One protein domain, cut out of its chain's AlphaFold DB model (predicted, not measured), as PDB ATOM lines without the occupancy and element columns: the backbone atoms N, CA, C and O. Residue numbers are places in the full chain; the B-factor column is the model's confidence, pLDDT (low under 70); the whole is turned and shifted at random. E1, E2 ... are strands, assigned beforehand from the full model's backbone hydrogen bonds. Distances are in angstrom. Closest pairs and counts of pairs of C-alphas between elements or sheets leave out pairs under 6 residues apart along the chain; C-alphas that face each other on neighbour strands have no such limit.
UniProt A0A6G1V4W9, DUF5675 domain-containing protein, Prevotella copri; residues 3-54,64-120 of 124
ATOM      1  N   ILE A   3     161.899 189.784 161.879       93.56
ATOM      2  CA  ILE A   3     161.864 190.971 161.023       93.56
ATOM      3  C   ILE A   3     162.830 192.013 161.570       93.56
ATOM      4  O   ILE A   3     163.128 192.038 162.768       93.56
ATOM      5  N   ASN A   4     163.287 192.898 160.703       94.75
ATOM      6  CA  ASN A   4     164.007 194.096 161.091       94.75
ATOM      7  C   ASN A   4     163.233 195.307 160.583       94.75
ATOM      8  O   ASN A   4     162.816 195.318 159.425       94.75
ATOM      9  N   ILE A   5     163.013 196.290 161.448       94.94
ATOM     10  CA  ILE A   5     162.305 197.511 161.082       94.94
ATOM     11  C   ILE A   5     163.284 198.677 161.130       94.94
ATOM     12  O   ILE A   5     163.885 198.950 162.169       94.94
ATOM     13  N   PHE A   6     163.406 199.379 160.013       95.19
ATOM     14  CA  PHE A   6     164.180 200.607 159.892       95.19
ATOM     15  C   PHE A   6     163.238 201.807 159.851       95.19
ATOM     16  O   PHE A   6     162.188 201.748 159.215       95.19
ATOM     17  N   ARG A   7     163.613 202.906 160.510       94.31
ATOM     18  CA  ARG A   7     162.886 204.183 160.456       94.31
ATOM     19  C   ARG A   7     163.689 205.165 159.628       94.31
ATOM     20  O   ARG A   7     164.888 205.295 159.847       94.31
ATOM     21  N   ARG A   8     163.033 205.804 158.665       90.50
ATOM     22  CA  ARG A   8     163.677 206.680 157.680       90.50
ATOM     23  C   ARG A   8     163.324 208.139 157.913       90.50
ATOM     24  O   ARG A   8     164.220 208.964 158.040       90.50
ATOM     25  N   ARG A   9     162.031 208.464 157.978       90.56
ATOM     26  CA  ARG A   9     161.558 209.849 158.056       90.56
ATOM     27  C   ARG A   9     160.533 209.999 159.167       90.56
ATOM     28  O   ARG A   9     159.587 209.222 159.250       90.56
ATOM     29  N   PHE A  10     160.731 211.015 159.996       93.50
ATOM     30  CA  PHE A  10     159.827 211.383 161.076       93.50
ATOM     31  C   PHE A  10     159.157 212.696 160.707       93.50
ATOM     32  O   PHE A  10     159.832 213.693 160.465       93.50
ATOM     33  N   THR A  11     157.833 212.692 160.653       90.75
ATOM     34  CA  THR A  11     157.030 213.895 160.453       90.75
ATOM     35  C   THR A  11     156.023 214.042 161.588       90.75
ATOM     36  O   THR A  11     155.768 213.079 162.317       90.75
ATOM     37  N   PRO A  12     155.387 215.216 161.737       90.31
ATOM     38  CA  PRO A  12     154.281 215.385 162.681       90.31
ATOM     39  C   PRO A  12     153.089 214.452 162.415       90.31
ATOM     40  O   PRO A  12     152.260 214.240 163.300       90.31
ATOM     41  N   TRP A  13     153.008 213.875 161.211       87.56
ATOM     42  CA  TRP A  13     151.876 213.074 160.751       87.56
ATOM     43  C   TRP A  13     152.179 211.576 160.727       87.56
ATOM     44  O   TRP A  13     151.312 210.781 161.090       87.56
ATOM     45  N   SER A  14     153.403 211.178 160.370       91.69
ATOM     46  CA  SER A  14     153.821 209.781 160.209       91.69
ATOM     47  C   SER A  14     155.276 209.511 160.591       91.69
ATOM     48  O   SER A  14     156.119 210.409 160.619       91.69
ATOM     49  N   VAL A  15     155.578 208.234 160.816       94.19
ATOM     50  CA  VAL A  15     156.940 207.704 160.716       94.19
ATOM     51  C   VAL A  15     156.993 206.725 159.559       94.19
ATOM     52  O   VAL A  15     156.334 205.681 159.596       94.19
ATOM     53  N   ASP A  16     157.798 207.060 158.559       93.88
ATOM     54  CA  ASP A  16     158.043 206.211 157.402       93.88
ATOM     55  C   ASP A  16     159.207 205.265 157.718       93.88
ATOM     56  O   ASP A  16     160.212 205.640 158.337       93.88
ATOM     57  N   GLY A  17     159.100 204.018 157.278       94.12
ATOM     58  CA  GLY A  17     160.101 202.995 157.543       94.12
ATOM     59  C   GLY A  17     160.115 201.886 156.505       94.12
ATOM     60  O   GLY A  17     159.364 201.934 155.534       94.12
ATOM     61  N   THR A  18     160.992 200.911 156.700       94.75
ATOM     62  CA  THR A  18     161.106 199.713 155.857       94.75
ATOM     63  C   THR A  18     161.122 198.489 156.743       94.75
ATOM     64  O   THR A  18     161.828 198.462 157.756       94.75
ATOM     65  N   MET A  19     160.395 197.457 156.335       94.56
ATOM     66  CA  MET A  19     160.489 196.135 156.929       94.56
ATOM     67  C   MET A  19     161.380 195.243 156.068       94.56
ATOM     68  O   MET A  19     161.201 195.131 154.857       94.56
ATOM     69  N   VAL A  20     162.339 194.591 156.715       95.31
ATOM     70  CA  VAL A  20     163.291 193.670 156.094       95.31
ATOM     71  C   VAL A  20     163.118 192.287 156.712       95.31
ATOM     72  O   VAL A  20     163.066 192.148 157.940       95.31
ATOM     73  N   ILE A  21     163.066 191.258 155.869       93.31
ATOM     74  CA  ILE A  21     162.950 189.852 156.273       93.31
ATOM     75  C   ILE A  21     164.109 189.084 155.640       93.31
ATOM     76  O   ILE A  21     164.323 189.153 154.435       93.31
ATOM     77  N   GLY A  22     164.905 188.386 156.458       88.50
ATOM     78  CA  GLY A  22     166.043 187.598 155.958       88.50
ATOM     79  C   GLY A  22     167.084 188.408 155.169       88.50
ATOM     80  O   GLY A  22     167.722 187.864 154.279       88.50
ATOM     81  N   GLY A  23     167.223 189.708 155.450       89.19
ATOM     82  CA  GLY A  23     168.143 190.605 154.737       89.19
ATOM     83  C   GLY A  23     167.582 191.225 153.452       89.19
ATOM     84  O   GLY A  23     168.225 192.105 152.892       89.19
ATOM     85  N   LYS A  24     166.378 190.840 153.012       93.38
ATOM     86  CA  LYS A  24     165.706 191.425 151.844       93.38
ATOM     87  C   LYS A  24     164.644 192.435 152.265       93.38
ATOM     88  O   LYS A  24     163.915 192.206 153.234       93.38
ATOM     89  N   ILE A  25     164.562 193.548 151.538       91.81
ATOM     90  CA  ILE A  25     163.482 194.527 151.698       91.81
ATOM     91  C   ILE A  25     162.174 193.835 151.330       91.81
ATOM     92  O   ILE A  25     162.060 193.268 150.248       91.81
ATOM     93  N   PHE A  26     161.226 193.847 152.262       91.12
ATOM     94  CA  PHE A  26     159.921 193.231 152.073       91.12
ATOM     95  C   PHE A  26     158.902 194.285 151.645       91.12
ATOM     96  O   PHE A  26     158.375 194.217 150.545       91.12
ATOM     97  N   CYS A  27     158.679 195.302 152.481       91.38
ATOM     98  CA  CYS A  27     157.773 196.402 152.163       91.38
ATOM     99  C   CYS A  27     158.091 197.661 152.972       91.38
ATOM    100  O   CYS A  27     158.914 197.649 153.902       91.38
ATOM    101  N   ASP A  28     157.411 198.750 152.631       92.75
ATOM    102  CA  ASP A  28     157.459 199.979 153.400       92.75
ATOM    103  C   ASP A  28     156.468 199.925 154.561       92.75
ATOM    104  O   ASP A  28     155.447 199.234 154.545       92.75
ATOM    105  N   THR A  29     156.795 200.670 155.610       93.25
ATOM    106  CA  THR A  29     155.998 200.717 156.830       93.25
ATOM    107  C   THR A  29     155.600 202.137 157.157       93.25
ATOM    108  O   THR A  29     156.435 203.039 157.060       93.25
ATOM    109  N   LEU A  30     154.388 202.302 157.672       93.56
ATOM    110  CA  LEU A  30     153.902 203.573 158.176       93.56
ATOM    111  C   LEU A  30     153.376 203.439 159.599       93.56
ATOM    112  O   LEU A  30     152.580 202.550 159.911       93.56
ATOM    113  N   GLU A  31     153.796 204.349 160.468       93.88
ATOM    114  CA  GLU A  31     153.391 204.360 161.868       93.88
ATOM    115  C   GLU A  31     153.021 205.750 162.364       93.88
ATOM    116  O   GLU A  31     153.316 206.775 161.751       93.88
ATOM    117  N   ARG A  32     152.379 205.782 163.532       93.25
ATOM    118  CA  ARG A  32     152.026 207.025 164.207       93.25
ATOM    119  C   ARG A  32     153.258 207.666 164.866       93.25
ATOM    120  O   ARG A  32     153.878 206.990 165.685       93.25
ATOM    121  N   PRO A  33     153.514 208.974 164.681       91.25
ATOM    122  CA  PRO A  33     154.670 209.691 165.241       91.25
ATOM    123  C   PRO A  33     154.897 209.458 166.729       91.25
ATOM    124  O   PRO A  33     155.962 209.022 167.137       91.25
ATOM    125  N   ASN A  34     153.860 209.611 167.549       90.75
ATOM    126  CA  ASN A  34     154.011 209.506 169.007       90.75
ATOM    127  C   ASN A  34     153.815 208.074 169.535       90.75
ATOM    128  O   ASN A  34     153.780 207.844 170.743       90.75
ATOM    129  N   ARG A  35     153.585 207.101 168.645       90.50
ATOM    130  CA  ARG A  35     153.309 205.698 168.995       90.50
ATOM    131  C   ARG A  35     153.888 204.757 167.942       90.50
ATOM    132  O   ARG A  35     153.187 203.863 167.490       90.50
ATOM    133  N   HIS A  36     155.140 204.968 167.574       92.06
ATOM    134  CA  HIS A  36     155.883 204.127 166.643       92.06
ATOM    135  C   HIS A  36     156.679 203.056 167.413       92.06
ATOM    136  O   HIS A  36     156.896 203.170 168.631       92.06
ATOM    137  N   LEU A  37     157.069 201.975 166.739       92.25
ATOM    138  CA  LEU A  37     158.040 201.029 167.292       92.25
ATOM    139  C   LEU A  37     159.464 201.536 167.010       92.25
ATOM    140  O   LEU A  37     159.712 201.999 165.893       92.25
ATOM    141  N   PRO A  38     160.403 201.415 167.969       92.19
ATOM    142  CA  PRO A  38     161.814 201.698 167.717       92.19
ATOM    143  C   PRO A  38     162.354 200.965 166.481       92.19
ATOM    144  O   PRO A  38     161.829 199.928 166.073       92.19
ATOM    145  N   ALA A  39     163.413 201.495 165.875       93.69
ATOM    146  CA  ALA A  39     164.139 200.741 164.860       93.69
ATOM    147  C   ALA A  39     164.824 199.526 165.507       93.69
ATOM    148  O   ALA A  39     165.343 199.622 166.620       93.69
ATOM    149  N   GLY A  40     164.834 198.386 164.820       93.12
ATOM    150  CA  GLY A  40     165.544 197.197 165.280       93.12
ATOM    151  C   GLY A  40     164.859 195.877 164.957       93.12
ATOM    152  O   GLY A  40     163.951 195.781 164.130       93.12
ATOM    153  N   ARG A  41     165.339 194.828 165.629       92.81
ATOM    154  CA  ARG A  41     164.973 193.435 165.360       92.81
ATOM    155  C   ARG A  41     163.789 192.995 166.214       92.81
ATOM    156  O   ARG A  41     163.822 193.082 167.442       92.81
ATOM    157  N   TYR A  42     162.791 192.422 165.557       93.00
ATOM    158  CA  TYR A  42     161.559 191.944 166.171       93.00
ATOM    159  C   TYR A  42     161.268 190.499 165.770       93.00
ATOM    160  O   TYR A  42     161.726 189.999 164.741       93.00
ATOM    161  N   LYS A  43     160.462 189.827 166.589       91.94
ATOM    162  CA  LYS A  43     159.906 188.505 166.308       91.94
ATOM    163  C   LYS A  43     158.399 188.630 166.143       91.94
ATOM    164  O   LYS A  43     157.703 189.089 167.046       91.94
ATOM    165  N   ILE A  44     157.884 188.175 165.009       90.62
ATOM    166  CA  ILE A  44     156.453 187.971 164.816       90.62
ATOM    167  C   ILE A  44     156.087 186.618 165.405       90.62
ATOM    168  O   ILE A  44     156.657 185.585 165.022       90.62
ATOM    169  N   SER A  45     155.136 186.656 166.334       89.44
ATOM    170  CA  SER A  45     154.572 185.481 166.993       89.44
ATOM    171  C   SER A  45     153.084 185.378 166.694       89.44
ATOM    172  O   SER A  45     152.368 186.381 166.692       89.44
ATOM    173  N   LEU A  46     152.636 184.157 166.428       88.19
ATOM    174  CA  LEU A  46     151.251 183.828 166.136       88.19
ATOM    175  C   LEU A  46     150.555 183.458 167.443       88.19
ATOM    176  O   LEU A  46     150.903 182.460 168.069       88.19
ATOM    177  N   ILE A  47     149.611 184.289 167.885       87.62
ATOM    178  CA  ILE A  47     148.921 184.096 169.164       87.62
ATOM    179  C   ILE A  47     147.476 183.666 168.887       87.62
ATOM    180  O   ILE A  47     146.736 184.438 168.265       87.62
ATOM    181  N   PRO A  48     147.046 182.476 169.345       86.38
ATOM    182  CA  PRO A  48     145.657 182.054 169.234       86.38
ATOM    183  C   PRO A  48     144.784 182.889 170.176       86.38
ATOM    184  O   PRO A  48     145.072 183.040 171.364       86.38
ATOM    185  N   THR A  49     143.700 183.453 169.650       83.44
ATOM    186  CA  THR A  49     142.770 184.288 170.416       83.44
ATOM    187  C   THR A  49     141.333 183.851 170.224       83.44
ATOM    188  O   THR A  49     140.905 183.598 169.107       83.44
ATOM    189  N   LYS A  50     140.562 183.818 171.315       83.44
ATOM    190  CA  LYS A  50     139.116 183.581 171.251       83.44
ATOM    191  C   LYS A  50     138.423 184.848 170.743       83.44
ATOM    192  O   LYS A  50     138.471 185.882 171.414       83.44
ATOM    193  N   GLN A  51     137.781 184.783 169.582       80.62
ATOM    194  CA  GLN A  51     136.926 185.847 169.051       80.62
ATOM    195  C   GLN A  51     135.475 185.374 168.997       80.62
ATOM    196  O   GLN A  51     135.222 184.189 168.817       80.62
ATOM    197  N   LYS A  52     134.515 186.281 169.218       79.69
ATOM    198  CA  LYS A  52     133.098 185.956 169.002       79.69
ATOM    199  C   LYS A  52     132.883 185.775 167.506       79.69
ATOM    200  O   LYS A  52     133.308 186.650 166.755       79.69
ATOM    201  N   LYS A  53     132.204 184.698 167.113       75.44
ATOM    202  CA  LYS A  53     131.756 184.532 165.730       75.44
ATOM    203  C   LYS A  53     130.844 185.705 165.370       75.44
ATOM    204  O   LYS A  53     129.965 186.063 166.162       75.44
ATOM    205  N   VAL A  54     131.072 186.321 164.213       65.62
ATOM    206  CA  VAL A  54     130.142 187.309 163.658       65.62
ATOM    207  C   VAL A  54     128.977 186.507 163.087       65.62
ATOM    208  O   VAL A  54     129.059 185.968 161.994       65.62
ATOM    209  N   GLU A  64     124.105 178.228 173.000       54.34
ATOM    210  CA  GLU A  64     124.959 177.724 171.912       54.34
ATOM    211  C   GLU A  64     126.416 177.510 172.351       54.34
ATOM    212  O   GLU A  64     127.220 178.442 172.508       54.34
ATOM    213  N   ARG A  65     126.763 176.228 172.507       51.03
ATOM    214  CA  ARG A  65     128.133 175.707 172.576       51.03
ATOM    215  C   ARG A  65     128.779 175.946 171.198       51.03
ATOM    216  O   ARG A  65     128.568 175.181 170.271       51.03
ATOM    217  N   GLY A  66     129.502 177.059 171.033       61.62
ATOM    218  CA  GLY A  66     130.069 177.452 169.725       61.62
ATOM    219  C   GLY A  66     130.204 178.956 169.457       61.62
ATOM    220  O   GLY A  66     130.686 179.345 168.397       61.62
ATOM    221  N   LYS A  67     129.832 179.811 170.420       71.75
ATOM    222  CA  LYS A  67     129.849 181.286 170.319       71.75
ATOM    223  C   LYS A  67     131.206 181.920 169.967       71.75
ATOM    224  O   LYS A  67     131.253 183.066 169.518       71.75
ATOM    225  N   TYR A  68     132.303 181.211 170.221       75.25
ATOM    226  CA  TYR A  68     133.657 181.710 170.016       75.25
ATOM    227  C   TYR A  68     134.443 180.788 169.089       75.25
ATOM    228  O   TYR A  68     134.331 179.568 169.174       75.25
ATOM    229  N   GLU A  69     135.277 181.389 168.257       84.62
ATOM    230  CA  GLU A  69     136.254 180.725 167.399       84.62
ATOM    231  C   GLU A  69     137.678 181.108 167.816       84.62
ATOM    232  O   GLU A  69     137.901 182.147 168.448       84.62
ATOM    233  N   ILE A  70     138.648 180.248 167.496       83.19
ATOM    234  CA  ILE A  70     140.067 180.522 167.725       83.19
ATOM    235  C   ILE A  70     140.628 181.160 166.456       83.19
ATOM    236  O   ILE A  70     140.764 180.500 165.436       83.19
ATOM    237  N   VAL A  71     140.986 182.439 166.542       85.38
ATOM    238  CA  VAL A  71     141.638 183.189 165.464       85.38
ATOM    239  C   VAL A  71     143.097 183.403 165.824       85.38
ATOM    240  O   VAL A  71     143.416 183.952 166.888       85.38
ATOM    241  N   ILE A  72     143.988 182.996 164.928       86.81
ATOM    242  CA  ILE A  72     145.423 183.225 165.056       86.81
ATOM    243  C   ILE A  72     145.723 184.668 164.654       86.81
ATOM    244  O   ILE A  72     145.360 185.104 163.565       86.81
ATOM    245  N   LYS A  73     146.394 185.426 165.530       86.75
ATOM    246  CA  LYS A  73     146.779 186.814 165.241       86.75
ATOM    247  C   LYS A  73     148.292 186.994 165.261       86.75
ATOM    248  O   LYS A  73     148.912 186.648 166.271       86.75
ATOM    249  N   PRO A  74     148.883 187.589 164.211       89.19
ATOM    250  CA  PRO A  74     150.288 187.959 164.228       89.19
ATOM    251  C   PRO A  74     150.498 189.166 165.146       89.19
ATOM    252  O   PRO A  74     149.781 190.169 165.069       89.19
ATOM    253  N   VAL A  75     151.486 189.068 166.031       90.50
ATOM    254  CA  VAL A  75     151.885 190.135 166.951       90.50
ATOM    255  C   VAL A  75     153.378 190.390 166.830       90.50
ATOM    256  O   VAL A  75     154.172 189.448 166.806       90.50
ATOM    257  N   ILE A  76     153.750 191.668 166.787       91.31
ATOM    258  CA  ILE A  76     155.136 192.123 166.720       91.31
ATOM    259  C   ILE A  76     155.677 192.215 168.145       91.31
ATOM    260  O   ILE A  76     155.169 192.983 168.969       91.31
ATOM    261  N   LEU A  77     156.702 191.425 168.445       88.56
ATOM    262  CA  LEU A  77     157.356 191.395 169.746       88.56
ATOM    263  C   LEU A  77     158.797 191.866 169.614       88.56
ATOM    264  O   LEU A  77     159.509 191.459 168.696       88.56
ATOM    265  N   LEU A  78     159.242 192.690 170.566       82.88
ATOM    266  CA  LEU A  78     160.674 192.851 170.821       82.88
ATOM    267  C   LEU A  78     161.269 191.465 171.061       82.88
ATOM    268  O   LEU A  78     160.569 190.585 171.565       82.88
ATOM    269  N   ARG A  79     162.535 191.268 170.683       68.69
ATOM    270  CA  ARG A  79     163.262 189.994 170.798       68.69
ATOM    271  C   ARG A  79     163.507 189.627 172.273       68.69
ATOM    272  O   ARG A  79     164.625 189.646 172.760       68.69
ATOM    273  N   SER A  80     162.425 189.342 172.983       65.81
ATOM    274  CA  SER A  80     162.351 188.812 174.333       65.81
ATOM    275  C   SER A  80     161.787 187.397 174.244       65.81
ATOM    276  O   SER A  80     160.960 187.099 173.379       65.81
ATOM    277  N   ASN A  81     162.218 186.527 175.151       60.47
ATOM    278  CA  ASN A  81     161.748 185.144 175.210       60.47
ATOM    279  C   ASN A  81     160.322 185.024 175.782       60.47
ATOM    280  O   ASN A  81     159.748 183.938 175.783       60.47
ATOM    281  N   TYR A  82     159.721 186.129 176.237       70.50
ATOM    282  CA  TYR A  82     158.376 186.129 176.801       70.50
ATOM    283  C   TYR A  82     157.286 186.149 175.718       70.50
ATOM    284  O   TYR A  82     157.108 187.137 175.000       70.50
ATOM    285  N   MET A  83     156.501 185.073 175.643       67.94
ATOM    286  CA  MET A  83     155.307 184.999 174.797       67.94
ATOM    287  C   MET A  83     154.093 185.598 175.527       67.94
ATOM    288  O   MET A  83     153.700 185.098 176.583       67.94
ATOM    289  N   PRO A  84     153.452 186.654 174.994       70.12
ATOM    290  CA  PRO A  84     152.306 187.252 175.653       70.12
ATOM    291  C   PRO A  84     151.078 186.342 175.584       70.12
ATOM    292  O   PRO A  84     150.715 185.842 174.525       70.12
ATOM    293  N   ARG A  85     150.360 186.227 176.706       71.44
ATOM    294  CA  ARG A  85     149.082 185.494 176.784       71.44
ATOM    295  C   ARG A  85     147.914 186.210 176.095       71.44
ATOM    296  O   ARG A  85     146.878 185.603 175.851       71.44
ATOM    297  N   THR A  86     148.041 187.511 175.812       74.56
ATOM    298  CA  THR A  86     146.977 188.305 175.183       74.56
ATOM    299  C   THR A  86     147.508 189.220 174.086       74.56
ATOM    300  O   THR A  86     148.607 189.766 174.159       74.56
ATOM    301  N   VAL A  87     146.667 189.428 173.072       78.12
ATOM    302  CA  VAL A  87     146.948 190.304 171.922       78.12
ATOM    303  C   VAL A  87     146.557 191.765 172.200       78.12
ATOM    304  O   VAL A  87     146.898 192.678 171.445       78.12
ATOM    305  N   ARG A  88     145.830 192.029 173.293       78.44
ATOM    306  CA  ARG A  88     145.405 193.386 173.656       78.44
ATOM    307  C   ARG A  88     146.623 194.278 173.904       78.44
ATOM    308  O   ARG A  88     147.576 193.873 174.555       78.44
ATOM    309  N   ARG A  89     146.552 195.518 173.404       82.00
ATOM    310  CA  ARG A  89     147.595 196.552 173.559       82.00
ATOM    311  C   ARG A  89     148.964 196.180 172.967       82.00
ATOM    312  O   ARG A  89     149.967 196.776 173.343       82.00
ATOM    313  N   ARG A  90     149.012 195.234 172.024       87.75
ATOM    314  CA  ARG A  90     150.242 194.859 171.314       87.75
ATOM    315  C   ARG A  90     150.284 195.429 169.899       87.75
ATOM    316  O   ARG A  90     149.236 195.660 169.290       87.75
ATOM    317  N   ALA A  91     151.508 195.616 169.413       90.69
ATOM    318  CA  ALA A  91     151.803 196.034 168.054       90.69
ATOM    319  C   ALA A  91     151.444 194.924 167.064       90.69
ATOM    320  O   ALA A  91     151.722 193.744 167.300       90.69
ATOM    321  N   ARG A  92     150.789 195.304 165.972       90.69
ATOM    322  CA  ARG A  92     150.310 194.402 164.924       90.69
ATOM    323  C   ARG A  92     150.389 195.098 163.580       90.69
ATOM    324  O   ARG A  92     150.416 196.327 163.533       90.69
ATOM    325  N   PHE A  93     150.353 194.308 162.521       89.81
ATOM    326  CA  PHE A  93     150.097 194.824 161.186       89.81
ATOM    327  C   PHE A  93     148.607 195.081 161.018       89.81
ATOM    328  O   PHE A  93     147.779 194.299 161.498       89.81
ATOM    329  N   VAL A  94     148.274 196.202 160.393       87.19
ATOM    330  CA  VAL A  94     146.901 196.554 160.050       87.19
ATOM    331  C   VAL A  94     146.871 197.164 158.651       87.19
ATOM    332  O   VAL A  94     147.772 197.938 158.324       87.19
ATOM    333  N   PRO A  95     145.840 196.874 157.844       80.88
ATOM    334  CA  PRO A  95     145.556 197.700 156.682       80.88
ATOM    335  C   PRO A  95     145.139 199.090 157.172       80.88
ATOM    336  O   PRO A  95     144.580 199.234 158.272       80.88
ATOM    337  N   GLY A  96     145.396 200.136 156.394       70.94
ATOM    338  CA  GLY A  96     144.937 201.450 156.816       70.94
ATOM    339  C   GLY A  96     145.209 202.591 155.859       70.94
ATOM    340  O   GLY A  96     146.278 202.703 155.276       70.94
ATOM    341  N   ASN A  97     144.256 203.522 155.848       70.19
ATOM    342  CA  ASN A  97     144.338 204.813 155.169       70.19
ATOM    343  C   ASN A  97     144.998 205.856 156.087       70.19
ATOM    344  O   ASN A  97     144.408 206.886 156.414       70.19
ATOM    345  N   GLY A  98     146.193 205.537 156.589       79.94
ATOM    346  CA  GLY A  98     147.049 206.485 157.302       79.94
ATOM    347  C   GLY A  98     147.244 206.265 158.816       79.94
ATOM    348  O   GLY A  98     146.518 205.523 159.487       79.94
ATOM    349  N   PRO A  99     148.257 206.934 159.391       84.94
ATOM    350  CA  PRO A  99     148.882 206.534 160.654       84.94
ATOM    351  C   PRO A  99     148.212 207.087 161.921       84.94
ATOM    352  O   PRO A  99     148.355 206.519 163.004       84.94
ATOM    353  N   LEU A 100     147.451 208.180 161.833       85.56
ATOM    354  CA  LEU A 100     146.902 208.861 163.018       85.56
ATOM    355  C   LEU A 100     145.857 208.022 163.771       85.56
ATOM    356  O   LEU A 100     145.725 208.137 164.995       85.56
ATOM    357  N   ARG A 101     145.160 207.124 163.064       84.81
ATOM    358  CA  ARG A 101     144.181 206.195 163.654       84.81
ATOM    359  C   ARG A 101     144.831 204.973 164.308       84.81
ATOM    360  O   ARG A 101     144.151 204.242 165.035       84.81
ATOM    361  N   LEU A 102     146.135 204.761 164.109       87.94
ATOM    362  CA  LEU A 102     146.841 203.606 164.651       87.94
ATOM    363  C   LEU A 102     146.911 203.653 166.179       87.94
ATOM    364  O   LEU A 102     147.148 204.684 166.824       87.94
ATOM    365  N   ARG A 103     146.702 202.478 166.775       87.31
ATOM    366  CA  ARG A 103     146.756 202.250 168.221       87.31
ATOM    367  C   ARG A 103     147.811 201.204 168.543       87.31
ATOM    368  O   ARG A 103     148.151 200.376 167.708       87.31
ATOM    369  N   ASN A 104     148.284 201.211 169.789       88.88
ATOM    370  CA  ASN A 104     149.148 200.161 170.341       88.88
ATOM    371  C   ASN A 104     150.457 199.925 169.568       88.88
ATOM    372  O   ASN A 104     150.931 198.796 169.530       88.88
ATOM    373  N   LYS A 105     151.018 200.972 168.948       90.81
ATOM    374  CA  LYS A 105     152.215 200.865 168.101       90.81
ATOM    375  C   LYS A 105     152.051 199.899 166.923       90.81
ATOM    376  O   LYS A 105     152.955 199.147 166.590       90.81
ATOM    377  N   SER A 106     150.844 199.862 166.359       91.75
ATOM    378  CA  SER A 106     150.570 199.089 165.147       91.75
ATOM    379  C   SER A 106     151.211 199.755 163.934       91.75
ATOM    380  O   SER A 106     151.427 200.967 163.946       91.75
ATOM    381  N   ILE A 107     151.463 198.951 162.910       92.75
ATOM    382  CA  ILE A 107     152.164 199.331 161.687       92.75
ATOM    383  C   ILE A 107     151.240 199.090 160.500       92.75
ATOM    384  O   ILE A 107     150.594 198.042 160.440       92.75
ATOM    385  N   ILE A 108     151.202 200.030 159.562       92.00
ATOM    386  CA  ILE A 108     150.635 199.800 158.231       92.00
ATOM    387  C   ILE A 108     151.756 199.321 157.318       92.00
ATOM    388  O   ILE A 108     152.841 199.901 157.327       92.00
ATOM    389  N   LEU A 109     151.485 198.266 156.560       91.06
ATOM    390  CA  LEU A 109     152.370 197.760 155.516       91.06
ATOM    391  C   LEU A 109     151.855 198.218 154.154       91.06
ATOM    392  O   LEU A 109     150.649 198.398 153.991       91.06
ATOM    393  N   GLY A 110     152.756 198.393 153.197       88.88
ATOM    394  CA  GLY A 110     152.402 198.664 151.807       88.88
ATOM    395  C   GLY A 110     153.568 199.273 151.038       88.88
ATOM    396  O   GLY A 110     154.725 199.178 151.459       88.88
ATOM    397  N   LYS A 111     153.252 199.943 149.932       86.94
ATOM    398  CA  LYS A 111     154.211 200.694 149.122       86.94
ATOM    399  C   LYS A 111     154.117 202.184 149.435       86.94
ATOM    400  O   LYS A 111     153.036 202.775 149.381       86.94
ATOM    401  N   SER A 112     155.237 202.809 149.790       83.06
ATOM    402  CA  SER A 112     155.271 204.251 150.034       83.06
ATOM    403  C   SER A 112     155.253 205.013 148.707       83.06
ATOM    404  O   SER A 112     156.087 204.771 147.839       83.06
ATOM    405  N   HIS A 113     154.304 205.941 148.553       81.12
ATOM    406  CA  HIS A 113     154.263 206.873 147.413       81.12
ATOM    407  C   HIS A 113     154.723 208.271 147.811       81.12
ATOM    408  O   HIS A 113     155.538 208.885 147.131       81.12
ATOM    409  N   TYR A 114     154.205 208.754 148.937       81.69
ATOM    410  CA  TYR A 114     154.574 210.024 149.543       81.69
ATOM    411  C   TYR A 114     154.758 209.825 151.043       81.69
ATOM    412  O   TYR A 114     154.244 208.875 151.635       81.69
ATOM    413  N   THR A 115     155.472 210.746 151.680       82.25
ATOM    414  CA  THR A 115     155.616 210.737 153.136       82.25
ATOM    415  C   THR A 115     154.258 210.800 153.812       82.25
ATOM    416  O   THR A 115     153.440 211.662 153.495       82.25
ATOM    417  N   GLY A 116     154.004 209.876 154.736       80.50
ATOM    418  CA  GLY A 116     152.696 209.782 155.379       80.50
ATOM    419  C   GLY A 116     151.622 209.030 154.596       80.50
ATOM    420  O   GLY A 116     150.524 208.868 155.131       80.50
ATOM    421  N   ILE A 117     151.914 208.544 153.385       81.94
ATOM    422  CA  ILE A 117     150.946 207.866 152.518       81.94
ATOM    423  C   ILE A 117     151.527 206.546 152.009       81.94
ATOM    424  O   ILE A 117     152.562 206.494 151.340       81.94
ATOM    425  N   VAL A 118     150.804 205.470 152.304       79.06
ATOM    426  CA  VAL A 118     151.089 204.122 151.822       79.06
ATOM    427  C   VAL A 118     149.876 203.625 151.044       79.06
ATOM    428  O   VAL A 118     148.744 203.808 151.489       79.06
ATOM    429  N   THR A 119     150.120 203.022 149.887       78.50
ATOM    430  CA  THR A 119     149.109 202.359 149.051       78.50
ATOM    431  C   THR A 119     149.412 200.859 148.989       78.50
ATOM    432  O   THR A 119     150.410 200.397 149.550       78.50
ATOM    433  N   GLN A 120     148.544 200.084 148.331       73.50
ATOM    434  CA  GLN A 120     148.740 198.642 148.118       73.50
ATOM    435  C   GLN A 120     148.940 197.851 149.421       73.50
ATOM    436  O   GLN A 120     149.680 196.873 149.469       73.50
TER     437      GLN A 120
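AT A GLANCE: This is residues 3 to 54 and 64 to 120 of the 124 residues of the protein "DUF5675 domain-containing protein" of Prevotella copri (UniProt A0A6G1V4W9). One strongly twisted sheet of seven strands curls like part of a barrel, and E4 and E5, paired along their length, run on from it as a long two-stranded arm that makes the longest axis. The other strands, E1, E2, E3, E6 and E7, make the curled body at the opposite end, and a long stretch with no named element, residues 79 to 106, loops from the arm back to E6. The printed part has 109 residues, with no named helix and seven named strands, E1 to E7 along the chain; the sheet's order is E5, E4, E1, E2, E3, E6, E7, antiparallel throughout. The class is all strand; the whole is compact, with a radius of gyration of the C-alphas of 15.1 A, yet elongated in outline, spanning 50 by 30 by 24 A.

HOW THE PARTS SIT: E1, residues 3 to 10, E2, residues 15 to 21, and E3, residues 24 to 31, form a meander, each strand the antiparallel neighbour of the one before. E1 and E2 are a hairpin at 159 degrees, with N 6 and O 18 at 2.9 A. E2 and E3, also a hairpin, stand at 152 degrees, with N 17 and O 29 at 2.8 A. E4, residues 40 to 52, is the antiparallel neighbour of E1, with N 42 and O 3 at 2.8 A; the four strands E1 to E4 form a Greek key, a meander whose first strand is also neighbour to the fourth. The pairing of E4 is staggered: its residues 40 to 42 pair with E1 and its residues 42 to 52 with E5, residues 68 to 78. E5 and E4 stand at 165 degrees, with N 47 and O 73 at 2.9 A. E3 also has E6, residues 107 to 114, as its antiparallel neighbour, with N 30 and O 108 within hydrogen-bond range at 2.9 A. E6 bends by 85 degrees at residue 111, and beyond the bend forms a hairpin with E7, residues 117 to 119, with N 117 and O 114 at 2.9 A. E5 and E7 are the edge strands, and they are apart.

IN THESE COORDINATES: E1 begins at C-alpha 3, (161.864, 190.971, 161.023), and measures 20.5 A; E2 measures 19.4 A and E3 20.5 A. E4 is the longest strand, 34.5 A, ending at C-alpha 52, (133.098, 185.956, 169.002); E5 measures 29.2 A. E6 measures 16.4 A, and E7 6.8 A, ending at C-alpha 119, (149.109, 202.359, 149.051).

THE WHOLE: The C-alphas farthest apart, those of Arg 9 and Glu 64, are 50.6 A apart. Residues 55 to 63 are not printed, and C-alphas 54 and 64 are 13.7 A apart across this cut. The link from E5 to E6 is long, 28 residues, and its residues 93 to 94 pair in parallel with residues 107 to 108 of E6. The mean pLDDT of the printed part is 85.3, with residues 54, 64 to 66, 79 to 81 and 83 under 70.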